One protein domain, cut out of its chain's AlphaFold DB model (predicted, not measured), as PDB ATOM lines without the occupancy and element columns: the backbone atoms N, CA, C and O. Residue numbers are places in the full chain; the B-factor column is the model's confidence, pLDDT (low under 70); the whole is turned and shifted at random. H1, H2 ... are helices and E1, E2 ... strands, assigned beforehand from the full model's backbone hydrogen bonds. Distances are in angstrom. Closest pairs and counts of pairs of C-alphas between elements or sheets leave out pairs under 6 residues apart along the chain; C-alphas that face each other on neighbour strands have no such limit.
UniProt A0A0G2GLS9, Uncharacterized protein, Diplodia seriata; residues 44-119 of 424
ATOM      1  N   SER A  44      52.794  15.757  11.141       69.12
ATOM      2  CA  SER A  44      51.821  16.789  10.750       69.12
ATOM      3  C   SER A  44      51.716  16.883   9.233       69.12
ATOM      4  O   SER A  44      50.606  16.954   8.716       69.12
ATOM      5  N   PHE A  45      52.843  16.815   8.521       70.06
ATOM      6  CA  PHE A  45      52.851  16.809   7.057       70.06
ATOM      7  C   PHE A  45      52.096  15.602   6.496       70.06
ATOM      8  O   PHE A  45      51.146  15.794   5.745       70.06
ATOM      9  N   ARG A  46      52.417  14.386   6.963       77.69
ATOM     10  CA  ARG A  46      51.739  13.151   6.526       77.69
ATOM     11  C   ARG A  46      50.224  13.166   6.768       77.69
ATOM     12  O   ARG A  46      49.472  12.598   5.989       77.69
ATOM     13  N   LYS A  47      49.755  13.820   7.840       80.81
ATOM     14  CA  LYS A  47      48.315  13.952   8.125       80.81
ATOM     15  C   LYS A  47      47.590  14.847   7.120       80.81
ATOM     16  O   LYS A  47      46.470  14.531   6.740       80.81
ATOM     17  N   HIS A  48      48.193  15.968   6.731       82.12
ATOM     18  CA  HIS A  48      47.578  16.887   5.767       82.12
ATOM     19  C   HIS A  48      47.601  16.319   4.351       82.12
ATOM     20  O   HIS A  48      46.621  16.472   3.634       82.12
ATOM     21  N   ASP A  49      48.670  15.606   4.013       83.12
ATOM     22  CA  ASP A  49      48.806  14.873   2.759       83.12
ATOM     23  C   ASP A  49      47.739  13.771   2.613       83.12
ATOM     24  O   ASP A  49      46.967  13.758   1.656       83.12
ATOM     25  N   ALA A  50      47.574  12.926   3.638       86.00
ATOM     26  CA  ALA A  50      46.509  11.919   3.656       86.00
ATOM     27  C   ALA A  50      45.105  12.542   3.535       86.00
ATOM     28  O   ALA A  50      44.222  11.978   2.891       86.00
ATOM     29  N   ARG A  51      44.892  13.722   4.135       86.69
ATOM     30  CA  ARG A  51      43.613  14.433   4.037       86.69
ATOM     31  C   ARG A  51      43.364  14.995   2.635       86.69
ATOM     32  O   ARG A  51      42.219  14.973   2.198       86.69
ATOM     33  N   ALA A  52      44.398  15.483   1.950       87.62
ATOM     34  CA  ALA A  52      44.305  15.935   0.563       87.62
ATOM     35  C   ALA A  52      43.872  14.786  -0.359       87.62
ATOM     36  O   ALA A  52      42.907  14.935  -1.106       87.62
ATOM     37  N   HIS A  53      44.500  13.616  -0.212       89.69
ATOM     38  CA  HIS A  53      44.145  12.405  -0.953       89.69
ATOM     39  C   HIS A  53      42.705  11.942  -0.679       89.69
ATOM     40  O   HIS A  53      41.980  11.620  -1.612       89.69
ATOM     41  N   GLU A  54      42.245  11.978   0.578       87.31
ATOM     42  CA  GLU A  54      40.851  11.639   0.912       87.31
ATOM     43  C   GLU A  54      39.843  12.572   0.217       87.31
ATOM     44  O   GLU A  54      38.788  12.128  -0.240       87.31
ATOM     45  N   ILE A  55      40.145  13.873   0.149       87.81
ATOM     46  CA  ILE A  55      39.296  14.855  -0.540       87.81
ATOM     47  C   ILE A  55      39.313  14.591  -2.049       87.81
ATOM     48  O   ILE A  55      38.249  14.531  -2.664       87.81
ATOM     49  N   PHE A  56      40.498  14.381  -2.624       89.88
ATOM     50  CA  PHE A  56      40.671  14.052  -4.036       89.88
ATOM     51  C   PHE A  56      39.888  12.792  -4.436       89.88
ATOM     52  O   PHE A  56      39.143  12.807  -5.414       89.88
ATOM     53  N   ASP A  57      39.965  11.725  -3.637       87.62
ATOM     54  CA  ASP A  57      39.230  10.485  -3.890       87.62
ATOM     55  C   ASP A  57      37.711  10.690  -3.893       87.62
ATOM     56  O   ASP A  57      37.018  10.097  -4.722       87.62
ATOM     57  N   LYS A  58      37.182  11.558  -3.021       85.62
ATOM     58  CA  LYS A  58      35.751  11.904  -3.007       85.62
ATOM     59  C   LYS A  58      35.333  12.678  -4.252       85.62
ATOM     60  O   LYS A  58      34.296  12.361  -4.831       85.62
ATOM     61  N   ILE A  59      36.141  13.648  -4.683       87.25
ATOM     62  CA  ILE A  59      35.901  14.399  -5.927       87.25
ATOM     63  C   ILE A  59      35.888  13.433  -7.113       87.25
ATOM     64  O   ILE A  59      34.963  13.453  -7.918       87.25
ATOM     65  N   ARG A  60      36.858  12.516  -7.176       88.81
ATOM     66  CA  ARG A  60      36.948  11.501  -8.228       88.81
ATOM     67  C   ARG A  60      35.753  10.547  -8.246       88.81
ATOM     68  O   ARG A  60      35.245  10.215  -9.316       88.81
ATOM     69  N   GLN A  61      35.283  10.106  -7.081       83.31
ATOM     70  CA  GLN A  61      34.086   9.265  -6.989       83.31
ATOM     71  C   GLN A  61      32.841  10.010  -7.480       83.31
ATOM     72  O   GLN A  61      32.074   9.449  -8.255       83.31
ATOM     73  N   LEU A  62      32.675  11.280  -7.103       78.81
ATOM     74  CA  LEU A  62      31.568  12.109  -7.584       78.81
ATOM     75  C   LEU A  62      31.630  12.317  -9.099       78.81
ATOM     76  O   LEU A  62      30.636  12.097  -9.787       78.81
ATOM     77  N   ALA A  63      32.803  12.675  -9.626       83.88
ATOM     78  CA  ALA A  63      33.012  12.911 -11.053       83.88
ATOM     79  C   ALA A  63      32.705  11.670 -11.911       83.88
ATOM     80  O   ALA A  63      32.260  11.789 -13.049       83.88
ATOM     81  N   THR A  64      32.905  10.472 -11.357       83.69
ATOM     82  CA  THR A  64      32.625   9.195 -12.033       83.69
ATOM     83  C   THR A  64      31.198   8.677 -11.808       83.69
ATOM     84  O   THR A  64      30.868   7.582 -12.262       83.69
ATOM     85  N   GLY A  65      30.334   9.449 -11.135       74.44
ATOM     86  CA  GLY A  65      28.954   9.056 -10.823       74.44
ATOM     87  C   GLY A  65      28.855   7.960  -9.759       74.44
ATOM     88  O   GLY A  65      27.838   7.273  -9.663       74.44
ATOM     89  N   GLY A  66      29.918   7.764  -8.977       73.25
ATOM     90  CA  GLY A  66      29.919   6.862  -7.837       73.25
ATOM     91  C   GLY A  66      28.958   7.341  -6.742       73.25
ATOM     92  O   GLY A  66      28.726   8.543  -6.600       73.25
ATOM     93  N   PRO A  67      28.394   6.423  -5.939       65.00
ATOM     94  CA  PRO A  67      27.592   6.802  -4.786       65.00
ATOM     95  C   PRO A  67      28.495   7.483  -3.761       65.00
ATOM     96  O   PRO A  67      29.431   6.873  -3.242       65.00
ATOM     97  N   VAL A  68      28.213   8.747  -3.465       64.12
ATOM     98  CA  VAL A  68      28.983   9.515  -2.494       64.12
ATOM     99  C   VAL A  68      28.030  10.092  -1.459       64.12
ATOM    100  O   VAL A  68      27.225  10.976  -1.743       64.12
ATOM    101  N   ASP A  69      28.132   9.567  -0.238       70.44
ATOM    102  CA  ASP A  69      27.403  10.060   0.929       70.44
ATOM    103  C   ASP A  69      28.070  11.335   1.461       70.44
ATOM    104  O   ASP A  69      28.802  11.335   2.454       70.44
ATOM    105  N   VAL A  70      27.903  12.428   0.719       71.50
ATOM    106  CA  VAL A  70      28.434  13.744   1.073       71.50
ATOM    107  C   VAL A  70      27.282  14.742   1.115       71.50
ATOM    108  O   VAL A  70      26.434  14.795   0.224       71.50
ATOM    109  N   ALA A  71      27.247  15.534   2.188       76.44
ATOM    110  CA  ALA A  71      26.307  16.639   2.327       76.44
ATOM    111  C   ALA A  71      26.471  17.643   1.172       76.44
ATOM    112  O   ALA A  71      27.575  17.810   0.666       76.44
ATOM    113  N   VAL A  72      25.401  18.353   0.795       78.44
ATOM    114  CA  VAL A  72      25.400  19.343  -0.310       78.44
ATOM    115  C   VAL A  72      26.475  20.410  -0.127       78.44
ATOM    116  O   VAL A  72      27.045  20.897  -1.090       78.44
ATOM    117  N   CYS A  73      26.768  20.787   1.108       84.88
ATOM    118  CA  CYS A  73      27.823  21.734   1.413       84.88
ATOM    119  C   CYS A  73      28.544  21.324   2.692       84.88
ATOM    120  O   CYS A  73      28.028  20.545   3.499       84.88
ATOM    121  N   GLY A  74      29.744  21.861   2.888       82.81
ATOM    122  CA  GLY A  74      30.488  21.611   4.110       82.81
ATOM    123  C   GLY A  74      31.779  22.398   4.223       82.81
ATOM    124  O   GLY A  74      32.256  23.030   3.280       82.81
ATOM    125  N   LEU A  75      32.351  22.340   5.425       86.50
ATOM    126  CA  LEU A  75      33.628  22.949   5.770       86.50
ATOM    127  C   LEU A  75      34.601  21.861   6.215       86.50
ATOM    128  O   LEU A  75      34.319  21.080   7.124       86.50
ATOM    129  N   ILE A  76      35.776  21.836   5.600       87.94
ATOM    130  CA  ILE A  76      36.844  20.890   5.902       87.94
ATOM    131  C   ILE A  76      38.055  21.677   6.384       87.94
ATOM    132  O   ILE A  76      38.582  22.531   5.676       87.94
ATOM    133  N   LYS A  77      38.544  21.370   7.590       88.69
ATOM    134  CA  LYS A  77      39.835  21.897   8.048       88.69
ATOM    135  C   LYS A  77      40.953  21.318   7.188       88.69
ATOM    136  O   LYS A  77      41.163  20.105   7.179       88.69
ATOM    137  N   LEU A  78      41.675  22.193   6.499       88.69
ATOM    138  CA  LEU A  78      42.792  21.844   5.631       88.69
ATOM    139  C   LEU A  78      43.845  22.944   5.754       88.69
ATOM    140  O   LEU A  78      43.532  24.119   5.641       88.69
ATOM    141  N   HIS A  79      45.092  22.585   6.043       89.31
ATOM    142  CA  HIS A  79      46.172  23.572   6.058       89.31
ATOM    143  C   HIS A  79      46.682  23.833   4.643       89.31
ATOM    144  O   HIS A  79      46.510  22.993   3.763       89.31
ATOM    145  N   GLN A  80      47.391  24.955   4.467       88.06
ATOM    146  CA  GLN A  80      47.920  25.383   3.170       88.06
ATOM    147  C   GLN A  80      48.659  24.264   2.436       88.06
ATOM    148  O   GLN A  80      48.360  24.005   1.291       88.06
ATOM    149  N   ASN A  81      49.550  23.542   3.114       87.94
ATOM    150  CA  ASN A  81      50.317  22.457   2.502       87.94
ATOM    151  C   ASN A  81      49.449  21.282   2.020       87.94
ATOM    152  O   ASN A  81      49.779  20.662   1.022       87.94
ATOM    153  N   GLY A  82      48.363  20.956   2.728       89.88
ATOM    154  CA  GLY A  82      47.414  19.945   2.260       89.88
ATOM    155  C   GLY A  82      46.562  20.457   1.101       89.88
ATOM    156  O   GLY A  82      46.220  19.694   0.209       89.88
ATOM    157  N   TYR A  83      46.238  21.751   1.093       91.00
ATOM    158  CA  TYR A  83      45.550  22.378  -0.030       91.00
ATOM    159  C   TYR A  83      46.439  22.449  -1.279       91.00
ATOM    160  O   TYR A  83      45.990  22.063  -2.347       91.00
ATOM    161  N   ASP A  84      47.707  22.838  -1.134       88.06
ATOM    162  CA  ASP A  84      48.697  22.833  -2.215       88.06
ATOM    163  C   ASP A  84      48.825  21.423  -2.815       88.06
ATOM    164  O   ASP A  84      48.766  21.264  -4.029       88.06
ATOM    165  N   GLN A  85      48.886  20.387  -1.969       90.69
ATOM    166  CA  GLN A  85      48.911  18.997  -2.429       90.69
ATOM    167  C   GLN A  85      47.628  18.588  -3.166       90.69
ATOM    168  O   GLN A  85      47.693  17.865  -4.156       90.69
ATOM    169  N   LEU A  86      46.459  19.032  -2.694       90.25
ATOM    170  CA  LEU A  86      45.190  18.790  -3.382       90.25
ATOM    171  C   LEU A  86      45.186  19.443  -4.771       90.25
ATOM    172  O   LEU A  86      44.722  18.820  -5.718       90.25
ATOM    173  N   LEU A  87      45.713  20.666  -4.898       89.75
ATOM    174  CA  LEU A  87      45.846  21.343  -6.190       89.75
ATOM    175  C   LEU A  87      46.791  20.593  -7.131       89.75
ATOM    176  O   LEU A  87      46.471  20.453  -8.305       89.75
ATOM    177  N   GLU A  88      47.913  20.082  -6.623       88.75
ATOM    178  CA  GLU A  88      48.832  19.255  -7.414       88.75
ATOM    179  C   GLU A  88      48.142  17.992  -7.943       88.75
ATOM    180  O   GLU A  88      48.250  17.709  -9.129       88.75
ATOM    181  N   LEU A  89      47.382  17.284  -7.097       91.00
ATOM    182  CA  LEU A  89      46.629  16.091  -7.507       91.00
ATOM    183  C   LEU A  89      45.541  16.413  -8.544       91.00
ATOM    184  O   LEU A  89      45.341  15.650  -9.481       91.00
ATOM    185  N   LEU A  90      44.824  17.531  -8.380       88.81
ATOM    186  CA  LEU A  90      43.789  17.955  -9.330       88.81
ATOM    187  C   LEU A  90      44.384  18.355 -10.683       88.81
ATOM    188  O   LEU A  90      43.822  17.992 -11.709       88.81
ATOM    189  N   ALA A  91      45.539  19.022 -10.695       87.94
ATOM    190  CA  ALA A  91      46.209  19.453 -11.923       87.94
ATOM    191  C   ALA A  91      46.693  18.287 -12.812       87.94
ATOM    192  O   ALA A  91      47.052  18.504 -13.970       87.94
ATOM    193  N   GLU A  92      46.720  17.052 -12.296       91.75
ATOM    194  CA  GLU A  92      47.013  15.850 -13.089       91.75
ATOM    195  C   GLU A  92      45.841  15.430 -13.998       91.75
ATOM    196  O   GLU A  92      46.058  14.696 -14.964       91.75
ATOM    197  N   ASP A  93      44.616  15.895 -13.723       89.44
ATOM    198  CA  ASP A  93      43.403  15.570 -14.477       89.44
ATOM    199  C   ASP A  93      42.488  16.803 -14.602       89.44
ATOM    200  O   ASP A  93      41.711  17.126 -13.701       89.44
ATOM    201  N   GLU A  94      42.534  17.458 -15.767       86.00
ATOM    202  CA  GLU A  94      41.743  18.658 -16.089       86.00
ATOM    203  C   GLU A  94      40.227  18.446 -15.897       86.00
ATOM    204  O   GLU A  94      39.502  19.374 -15.534       86.00
ATOM    205  N   THR A  95      39.725  17.219 -16.082       85.00
ATOM    206  CA  THR A  95      38.300  16.916 -15.871       85.00
ATOM    207  C   THR A  95      37.960  16.920 -14.384       85.00
ATOM    208  O   THR A  95      36.914  17.441 -13.991       85.00
ATOM    209  N   LEU A  96      38.835  16.360 -13.544       85.50
ATOM    210  CA  LEU A  96      38.665  16.390 -12.091       85.50
ATOM    211  C   LEU A  96      38.874  17.789 -11.523       85.50
ATOM    212  O   LEU A  96      38.111  18.191 -10.648       85.50
ATOM    213  N   GLU A  97      39.854  18.532 -12.030       85.38
ATOM    214  CA  GLU A  97      40.061  19.937 -11.682       85.38
ATOM    215  C   GLU A  97      38.807  20.761 -11.996       85.38
ATOM    216  O   GLU A  97      38.261  21.443 -11.122       85.38
ATOM    217  N   SER A  98      38.287  20.614 -13.217       80.56
ATOM    218  CA  SER A  98      37.062  21.278 -13.645       80.56
ATOM    219  C   SER A  98      35.870  20.872 -12.773       80.56
ATOM    220  O   SER A  98      35.140  21.723 -12.263       80.56
ATOM    221  N   CYS A  99      35.712  19.577 -12.489       81.25
ATOM    222  CA  CYS A  99      34.671  19.088 -11.591       81.25
ATOM    223  C   CYS A  99      34.801  19.682 -10.176       81.25
ATOM    224  O   CYS A  99      33.800  20.098  -9.593       81.25
ATOM    225  N   ALA A 100      36.013  19.785  -9.630       83.94
ATOM    226  CA  ALA A 100      36.259  20.309  -8.290       83.94
ATOM    227  C   ALA A 100      35.859  21.788  -8.149       83.94
ATOM    228  O   ALA A 100      35.260  22.183  -7.143       83.94
ATOM    229  N   PHE A 101      36.165  22.616  -9.147       81.62
ATOM    230  CA  PHE A 101      35.917  24.056  -9.061       81.62
ATOM    231  C   PHE A 101      34.579  24.488  -9.657       81.62
ATOM    232  O   PHE A 101      33.935  25.360  -9.079       81.62
ATOM    233  N   HIS A 102      34.114  23.862 -10.738       72.25
ATOM    234  CA  HIS A 102      32.852  24.233 -11.385       72.25
ATOM    235  C   HIS A 102      31.660  23.425 -10.858       72.25
ATOM    236  O   HIS A 102      30.588  23.989 -10.655       72.25
ATOM    237  N   HIS A 103      31.825  22.125 -10.584       74.06
ATOM    238  CA  HIS A 103      30.717  21.272 -10.119       74.06
ATOM    239  C   HIS A 103      30.674  21.076  -8.600       74.06
ATOM    240  O   HIS A 103      29.636  20.704  -8.073       74.06
ATOM    241  N   PHE A 104      31.777  21.283  -7.882       75.94
ATOM    242  CA  PHE A 104      31.842  21.105  -6.421       75.94
ATOM    243  C   PHE A 104      32.141  22.416  -5.672       75.94
ATOM    244  O   PHE A 104      32.254  22.432  -4.442       75.94
ATOM    245  N   LYS A 105      32.287  23.516  -6.429       81.06
ATOM    246  CA  LYS A 105      32.556  24.881  -5.961       81.06
ATOM    247  C   LYS A 105      33.546  24.940  -4.790       81.06
ATOM    248  O   LYS A 105      33.281  25.576  -3.765       81.06
ATOM    249  N   LEU A 106      34.702  24.286  -4.923       83.94
ATOM    250  CA  LEU A 106      35.742  24.355  -3.898       83.94
ATOM    251  C   LEU A 106      36.272  25.778  -3.727       83.94
ATOM    252  O   LEU A 106      36.726  26.414  -4.677       83.94
ATOM    253  N   SER A 107      36.297  26.246  -2.483       83.62
ATOM    254  CA  SER A 107      36.917  27.517  -2.119       83.62
ATOM    255  C   SER A 107      37.705  27.372  -0.831       83.62
ATOM    256  O   SER A 107      37.213  26.824   0.157       83.62
ATOM    257  N   TYR A 108      38.941  27.861  -0.835       84.31
ATOM    258  CA  TYR A 108      39.846  27.730   0.293       84.31
ATOM    259  C   TYR A 108      40.151  29.079   0.944       84.31
ATOM    260  O   TYR A 108      40.636  30.010   0.305       84.31
ATOM    261  N   ASN A 109      39.910  29.174   2.252       81.06
ATOM    262  CA  ASN A 109      40.294  30.319   3.064       81.06
ATOM    263  C   ASN A 109      41.637  30.038   3.752       81.06
ATOM    264  O   ASN A 109      41.700  29.321   4.757       81.06
ATOM    265  N   GLN A 110      42.703  30.650   3.232       80.69
ATOM    266  CA  GLN A 110      44.060  30.490   3.753       80.69
ATOM    267  C   GLN A 110      44.204  30.947   5.208       80.69
ATOM    268  O   GLN A 110      44.872  30.264   5.984       80.69
ATOM    269  N   HIS A 111      43.573  32.060   5.587       78.38
ATOM    270  CA  HIS A 111      43.661  32.617   6.940       78.38
ATOM    271  C   HIS A 111      43.009  31.702   7.978       78.38
ATOM    272  O   HIS A 111      43.539  31.523   9.073       78.38
ATOM    273  N   LYS A 112      41.881  31.080   7.618       80.31
ATOM    274  CA  LYS A 112      41.118  30.195   8.507       80.31
ATOM    275  C   LYS A 112      41.518  28.724   8.399       80.31
ATOM    276  O   LYS A 112      41.075  27.929   9.224       80.31
ATOM    277  N   HIS A 113      42.347  28.352   7.419       86.12
ATOM    278  CA  HIS A 113      42.683  26.956   7.105       86.12
ATOM    279  C   HIS A 113      41.429  26.092   6.889       86.12
ATOM    280  O   HIS A 113      41.289  24.994   7.441       86.12
ATOM    281  N   LEU A 114      40.482  26.628   6.115       85.75
ATOM    282  CA  LEU A 114      39.195  25.995   5.835       85.75
ATOM    283  C   LEU A 114      38.979  25.887   4.330       85.75
ATOM    284  O   LEU A 114      38.977  26.895   3.630       85.75
ATOM    285  N   LEU A 115      38.752  24.665   3.862       86.62
ATOM    286  CA  LEU A 115      38.227  24.369   2.539       86.62
ATOM    287  C   LEU A 115      36.704  24.250   2.648       86.62
ATOM    288  O   LEU A 115      36.197  23.333   3.292       86.62
ATOM    289  N   SER A 116      35.984  25.189   2.053       85.62
ATOM    290  CA  SER A 116      34.542  25.088   1.841       85.62
ATOM    291  C   SER A 116      34.247  24.419   0.509       85.62
ATOM    292  O   SER A 116      34.995  24.605  -0.453       85.62
ATOM    293  N   TYR A 117      33.148  23.680   0.462       85.56
ATOM    294  CA  TYR A 117      32.650  23.074  -0.758       85.56
ATOM    295  C   TYR A 117      31.131  23.157  -0.829       85.56
ATOM    296  O   TYR A 117      30.453  23.187   0.204       85.56
ATOM    297  N   GLU A 118      30.615  23.155  -2.051       82.12
ATOM    298  CA  GLU A 118      29.189  23.201  -2.330       82.12
ATOM    299  C   GLU A 118      28.892  22.481  -3.645       82.12
ATOM    300  O   GLU A 118      29.430  22.841  -4.684       82.12
ATOM    301  N   LEU A 119      28.016  21.481  -3.606       79.19
ATOM    302  CA  LEU A 119      27.483  20.815  -4.786       79.19
ATOM    303  C   LEU A 119      26.284  21.629  -5.287       79.19
ATOM    304  O   LEU A 119      25.246  21.631  -4.618       79.19
TER     305      LEU A 119
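Overview. This is residues 44 to 119 of the 424 residues of an uncharacterized protein of Diplodia seriata (UniProt A0A0G2GLS9). A small three-stranded sheet, E1 E3 E2, forms a wall with one bare face, and the three helices gather on the side of its other face. The long helix H1 runs lengthwise along the domain at some distance from the sheet; H2 is alongside it, and H3 crosses near its last residues, while H2 and H3 meet the sheet with one end each. The printed part has 76 residues, with three named helices and three named strands in the order H1 E1 H2 H3 E2 E3; the sheet is antiparallel throughout and the class is mixed, helices and strands. The whole is compact, with a radius of gyration of the C-alphas of 11.5 A, and spans 32 by 24 by 19 A.

Along the chain. In the sheet, E1 is residues 73 to 77, 13.7 A long from first to last C-alpha, E3 is residues 114 to 118, 13.2 A, and E2 is residues 107 to 109, 6.8 A. C-alpha 118, where E3 ends, is at (29.189, 23.201, -2.330). H1, residues 44 to 63, is 29.1 A long, from C-alpha 44 at (51.821, 16.789, 10.750) to C-alpha 63 at (33.012, 12.911, -11.053). H2, residues 80 to 90, is 15.1 A long, and H3, residues 94 to 103, is 12.8 A.

Arrangement. E3 is the inner strand, and E1 and E2 are the edge strands. E1 and E3 are antiparallel at 164 degrees, with N 76 and O 115 within hydrogen-bond range at 2.8 A. E2 and E3 form a hairpin, antiparallel at 158 degrees, with N 109 and O 114 at 2.8 A. E1, H2 H3 and E2 make a split strand-helix-strand unit, two strands running the same way with E3 between them, and its crossover is right-handed. H2 is on the sheet but only grazes it, with residues 80 to 83; H3 also only grazes it, with residues 100 to 103. H1 is only just not on the sheet, with 4 pairs of C-alphas within 10 A, and is apart from E2 and E3. H1 and H2 touch, closest at the C-alphas of His 48 and Gly 82, 4.7 A, running the same way at a tilt of 36 degrees, only just steep. H1 touches H3 with residues 59 to 63 alone, closest at the C-alphas of Ile 59 and Ala 100, 6.4 A, about perpendicular at 84 degrees. H2 and H3 only just touch, with 3 pairs of C-alphas within 8 A, and only at the corner by their link, closest at the C-alphas of Leu 90 and Glu 97, 4.8 A. In H1, H2 and H3 every O i to N i+4 pair is within hydrogen-bond range.

Size, cuts and confidence. The two C-alphas farthest apart are those of Gly 65 and His 111, 33.0 A. The printed part has no cut. No link is long; that from H1 to E1, 9 residues, is short, and the other four are tight. The mean pLDDT of the printed part is 83.3, and residue 44 and residues 67 to 68 are under 70.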